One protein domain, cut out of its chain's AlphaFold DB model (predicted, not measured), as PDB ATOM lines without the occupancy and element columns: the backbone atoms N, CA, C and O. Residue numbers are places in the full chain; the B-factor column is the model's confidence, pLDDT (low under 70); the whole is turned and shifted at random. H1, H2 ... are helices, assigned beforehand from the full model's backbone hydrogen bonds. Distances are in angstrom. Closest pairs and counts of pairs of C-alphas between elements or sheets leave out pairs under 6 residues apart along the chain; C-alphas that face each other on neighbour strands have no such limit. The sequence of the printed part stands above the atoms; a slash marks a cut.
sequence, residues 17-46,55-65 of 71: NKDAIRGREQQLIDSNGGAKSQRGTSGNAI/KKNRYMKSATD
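What this domain is: This is residues 17 to 46 and 55 to 65 of the 71 residues of an uncharacterized protein of uncultured Ruminococcus sp (UniProt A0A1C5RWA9). The long helix H1 runs along the long axis of the domain, the second helix H2 crosses it near its first residues, and the looped stretch of residues 32 to 46 lies past its other end. The printed part has 41 residues with two named helices, H1 then H2, and no named strand; the class is all helix. It is compact, with a radius of gyration of the C-alphas of 10.3 A, and elongated, spanning 27 by 16 by 13 A.

How they stand to each other: H1, residues 18 to 31, and H2, residues 56 to 65, touch, the closest C-alphas being those of Ala 20 and Ala 63, 3.9 A apart. Their lines are about perpendicular, at 85 degrees. In H1 and H2 every O i to N i+4 pair is within hydrogen-bond range.

Where its parts are: H1 begins at C-alpha 18 (-147.862, 184.225, 4.448) and measures 19.9 A from first to last C-alpha. H2 measures 14.2 A and ends at C-alpha 65 (-147.609, 197.321, 4.566).

The domain as a whole: The two C-alphas farthest apart, of Asn 17 and Arg 39, are 29.5 A apart. Residues 47 to 54 are not printed, and C-alphas 46 and 55 are 17.4 A apart across this cut, in the link from H1 to H2. No printed residue has a pLDDT under 70.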
ATOM      1  N   ASN A  17    -147.648 186.150   0.286       98.00
ATOM      2  CA  ASN A  17    -146.992 186.547   1.521       98.00
ATOM      3  C   ASN A  17    -147.756 186.020   2.745       98.00
ATOM      4  O   ASN A  17    -148.722 186.603   3.241       98.00
ATOM      5  N   LYS A  18    -147.274 184.895   3.278       97.69
ATOM      6  CA  LYS A  18    -147.862 184.225   4.448       97.69
ATOM      7  C   LYS A  18    -147.868 185.098   5.704       97.69
ATOM      8  O   LYS A  18    -148.722 184.897   6.571       97.69
ATOM      9  N   ASP A  19    -146.920 186.022   5.828       98.12
ATOM     10  CA  ASP A  19    -146.818 186.889   6.997       98.12
ATOM     11  C   ASP A  19    -147.900 187.968   6.968       98.12
ATOM     12  O   ASP A  19    -148.554 188.187   7.990       98.12
ATOM     13  N   ALA A  20    -148.142 188.557   5.792       98.12
ATOM     14  CA  ALA A  20    -149.222 189.512   5.576       98.12
ATOM     15  C   ALA A  20    -150.594 188.868   5.791       98.12
ATOM     16  O   ALA A  20    -151.422 189.430   6.500       98.12
ATOM     17  N   ILE A  21    -150.821 187.654   5.277       98.31
ATOM     18  CA  ILE A  21    -152.092 186.945   5.498       98.31
ATOM     19  C   ILE A  21    -152.314 186.650   6.984       98.31
ATOM     20  O   ILE A  21    -153.378 186.950   7.516       98.31
ATOM     21  N   ARG A  22    -151.304 186.139   7.703       97.81
ATOM     22  CA  ARG A  22    -151.436 185.908   9.154       97.81
ATOM     23  C   ARG A  22    -151.725 187.185   9.931       97.81
ATOM     24  O   ARG A  22    -152.518 187.151  10.868       97.81
ATOM     25  N   GLY A  23    -151.052 188.279   9.578       98.00
ATOM     26  CA  GLY A  23    -151.295 189.573  10.199       98.00
ATOM     27  C   GLY A  23    -152.711 190.067   9.922       98.00
ATOM     28  O   GLY A  23    -153.388 190.467  10.861       98.00
ATOM     29  N   ARG A  24    -153.185 189.955   8.676       98.06
ATOM     30  CA  ARG A  24    -154.515 190.413   8.265       98.06
ATOM     31  C   ARG A  24    -155.630 189.660   8.982       98.06
ATOM     32  O   ARG A  24    -156.540 190.283   9.516       98.06
ATOM     33  N   GLU A  25    -155.509 188.341   9.093       97.56
ATOM     34  CA  GLU A  25    -156.459 187.531   9.861       97.56
ATOM     35  C   GLU A  25    -156.488 187.929  11.346       97.56
ATOM     36  O   GLU A  25    -157.557 188.022  11.946       97.56
ATOM     37  N   GLN A  26    -155.331 188.217  11.958       98.00
ATOM     38  CA  GLN A  26    -155.306 188.687  13.347       98.00
ATOM     39  C   GLN A  26    -155.876 190.103  13.490       98.00
ATOM     40  O   GLN A  26    -156.597 190.356  14.450       98.00
ATOM     41  N   GLN A  27    -155.599 191.005  12.545       97.94
ATOM     42  CA  GLN A  27    -156.181 192.347  12.518       97.94
ATOM     43  C   GLN A  27    -157.714 192.282  12.480       97.94
ATOM     44  O   GLN A  27    -158.353 192.981  13.256       97.94
ATOM     45  N   LEU A  28    -158.297 191.410  11.647       97.06
ATOM     46  CA  LEU A  28    -159.751 191.220  11.559       97.06
ATOM     47  C   LEU A  28    -160.350 190.621  12.839       97.06
ATOM     48  O   LEU A  28    -161.445 190.993  13.258       97.06
ATOM     49  N   ILE A  29    -159.641 189.690  13.484       97.06
ATOM     50  CA  ILE A  29    -160.055 189.172  14.795       97.06
ATOM     51  C   ILE A  29    -160.080 190.308  15.817       97.06
ATOM     52  O   ILE A  29    -161.064 190.446  16.542       97.06
ATOM     53  N   ASP A  30    -159.019 191.113  15.865       96.75
ATOM     54  CA  ASP A  30    -158.878 192.215  16.813       96.75
ATOM     55  C   ASP A  30    -159.942 193.302  16.553       96.75
ATOM     56  O   ASP A  30    -160.623 193.711  17.496       96.75
ATOM     57  N   SER A  31    -160.173 193.700  15.292       96.19
ATOM     58  CA  SER A  31    -161.200 194.690  14.915       96.19
ATOM     59  C   SER A  31    -162.615 194.227  15.238       96.19
ATOM     60  O   SER A  31    -163.470 195.033  15.593       96.19
ATOM     61  N   ASN A  32    -162.861 192.917  15.175       94.94
ATOM     62  CA  ASN A  32    -164.165 192.328  15.469       94.94
ATOM     63  C   ASN A  32    -164.332 191.984  16.960       94.94
ATOM     64  O   ASN A  32    -165.188 191.174  17.316       94.94
ATOM     65  N   GLY A  33    -163.519 192.585  17.834       96.38
ATOM     66  CA  GLY A  33    -163.644 192.482  19.287       96.38
ATOM     67  C   GLY A  33    -162.821 191.366  19.929       96.38
ATOM     68  O   GLY A  33    -163.080 190.998  21.074       96.38
ATOM     69  N   GLY A  34    -161.833 190.820  19.220       97.31
ATOM     70  CA  GLY A  34    -160.868 189.848  19.736       97.31
ATOM     71  C   GLY A  34    -161.404 188.417  19.844       97.31
ATOM     72  O   GLY A  34    -162.609 188.157  19.795       97.31
ATOM     73  N   ALA A  35    -160.504 187.442  19.991       97.88
ATOM     74  CA  ALA A  35    -160.873 186.027  20.076       97.88
ATOM     75  C   ALA A  35    -161.569 185.654  21.398       97.88
ATOM     76  O   ALA A  35    -161.222 186.151  22.473       97.88
ATOM     77  N   LYS A  36    -162.481 184.676  21.350       97.00
ATOM     78  CA  LYS A  36    -163.235 184.195  22.527       97.00
ATOM     79  C   LYS A  36    -162.353 183.606  23.625       97.00
ATOM     80  O   LYS A  36    -162.654 183.782  24.802       97.00
ATOM     81  N   SER A  37    -161.242 182.957  23.273       96.69
ATOM     82  CA  SER A  37    -160.259 182.463  24.250       96.69
ATOM     83  C   SER A  37    -159.628 183.579  25.087       96.69
ATOM     84  O   SER A  37    -159.087 183.315  26.157       96.69
ATOM     85  N   GLN A  38    -159.727 184.828  24.626       96.25
ATOM     86  CA  GLN A  38    -159.299 186.025  25.339       96.25
ATOM     87  C   GLN A  38    -160.475 186.856  25.856       96.25
ATOM     88  O   GLN A  38    -160.312 188.042  26.124       96.25
ATOM     89  N   ARG A  39    -161.654 186.238  26.011       96.88
ATOM     90  CA  ARG A  39    -162.908 186.902  26.407       96.88
ATOM     91  C   ARG A  39    -163.396 187.956  25.398       96.88
ATOM     92  O   ARG A  39    -164.179 188.823  25.769       96.88
ATOM     93  N   GLY A  40    -162.949 187.877  24.144       97.00
ATOM     94  CA  GLY A  40    -163.399 188.743  23.057       97.00
ATOM     95  C   GLY A  40    -164.738 188.323  22.445       97.00
ATOM     96  O   GLY A  40    -165.264 187.241  22.725       97.00
ATOM     97  N   THR A  41    -165.286 189.190  21.594       96.38
ATOM     98  CA  THR A  41    -166.619 189.045  20.984       96.38
ATOM     99  C   THR A  41    -166.595 188.605  19.523       96.38
ATOM    100  O   THR A  41    -167.660 188.327  18.966       96.38
ATOM    101  N   SER A  42    -165.415 188.473  18.906       94.44
ATOM    102  CA  SER A  42    -165.326 188.020  17.516       94.44
ATOM    103  C   SER A  42    -165.908 186.613  17.349       94.44
ATOM    104  O   SER A  42    -166.039 185.820  18.290       94.44
ATOM    105  N   GLY A  43    -166.230 186.252  16.104       92.44
ATOM    106  CA  GLY A  43    -166.660 184.895  15.769       92.44
ATOM    107  C   GLY A  43    -165.601 183.827  16.083       92.44
ATOM    108  O   GLY A  43    -165.958 182.658  16.268       92.44
ATOM    109  N   ASN A  44    -164.328 184.218  16.192       94.50
ATOM    110  CA  ASN A  44    -163.188 183.319  16.296       94.50
ATOM    111  C   ASN A  44    -162.993 182.800  17.723       94.50
ATOM    112  O   ASN A  44    -162.949 183.547  18.700       94.50
ATOM    113  N   ALA A  45    -162.829 181.481  17.841       96.44
ATOM    114  CA  ALA A  45    -162.572 180.838  19.126       96.44
ATOM    115  C   ALA A  45    -161.181 181.185  19.684       96.44
ATOM    116  O   ALA A  45    -161.028 181.333  20.893       96.44
ATOM    117  N   ILE A  46    -160.184 181.322  18.805       97.25
ATOM    118  CA  ILE A  46    -158.778 181.551  19.144       97.25
ATOM    119  C   ILE A  46    -158.160 182.612  18.233       97.25
ATOM    120  O   ILE A  46    -158.671 182.884  17.148       97.25
ATOM    121  N   LYS A  55    -142.786 187.314  17.093       97.94
ATOM    122  CA  LYS A  55    -142.936 187.800  15.714       97.94
ATOM    123  C   LYS A  55    -144.279 188.496  15.456       97.94
ATOM    124  O   LYS A  55    -144.524 188.867  14.314       97.94
ATOM    125  N   LYS A  56    -145.137 188.703  16.468       97.06
ATOM    126  CA  LYS A  56    -146.462 189.336  16.299       97.06
ATOM    127  C   LYS A  56    -146.369 190.637  15.501       97.06
ATOM    128  O   LYS A  56    -147.013 190.756  14.467       97.06
ATOM    129  N   ASN A  57    -145.490 191.548  15.912       97.44
ATOM    130  CA  ASN A  57    -145.333 192.845  15.250       97.44
ATOM    131  C   ASN A  57    -144.889 192.722  13.786       97.44
ATOM    132  O   ASN A  57    -145.326 193.514  12.959       97.44
ATOM    133  N   ARG A  58    -144.078 191.711  13.438       98.25
ATOM    134  CA  ARG A  58    -143.680 191.451  12.045       98.25
ATOM    135  C   ARG A  58    -144.891 191.104  11.183       98.25
ATOM    136  O   ARG A  58    -145.010 191.631  10.087       98.25
ATOM    137  N   TYR A  59    -145.774 190.236  11.672       98.44
ATOM    138  CA  TYR A  59    -146.981 189.861  10.936       98.44
ATOM    139  C   TYR A  59    -147.942 191.042  10.794       98.44
ATOM    140  O   TYR A  59    -148.375 191.332   9.685       98.44
ATOM    141  N   MET A  60    -148.215 191.760  11.893       98.12
ATOM    142  CA  MET A  60    -149.107 192.928  11.868       98.12
ATOM    143  C   MET A  60    -148.579 194.002  10.910       98.12
ATOM    144  O   MET A  60    -149.329 194.488  10.072       98.12
ATOM    145  N   LYS A  61    -147.275 194.307  10.966       98.06
ATOM    146  CA  LYS A  61    -146.646 195.256  10.042       98.06
ATOM    147  C   LYS A  61    -146.718 194.767   8.598       98.06
ATOM    148  O   LYS A  61    -147.102 195.538   7.735       98.06
ATOM    149  N   SER A  62    -146.398 193.498   8.331       98.25
ATOM    150  CA  SER A  62    -146.469 192.951   6.971       98.25
ATOM    151  C   SER A  62    -147.881 193.020   6.389       98.25
ATOM    152  O   SER A  62    -148.014 193.195   5.185       98.25
ATOM    153  N   ALA A  63    -148.921 192.872   7.215       98.19
ATOM    154  CA  ALA A  63    -150.305 193.020   6.779       98.19
ATOM    155  C   ALA A  63    -150.651 194.475   6.458       98.19
ATOM    156  O   ALA A  63    -151.214 194.736   5.401       98.19
ATOM    157  N   THR A  64    -150.272 195.415   7.330       98.00
ATOM    158  CA  THR A  64    -150.480 196.849   7.083       98.00
ATOM    159  C   THR A  64    -149.702 197.342   5.864       98.00
ATOM    160  O   THR A  64    -150.260 198.068   5.049       98.00
ATOM    161  N   ASP A  65    -148.443 196.930   5.706       98.12
ATOM    162  CA  ASP A  65    -147.609 197.321   4.566       98.12
ATOM    163  C   ASP A  65    -148.219 196.852   3.231       98.12
ATOM    164  O   ASP A  65    -148.096 197.542   2.223       98.12
TER     165      ASP A  65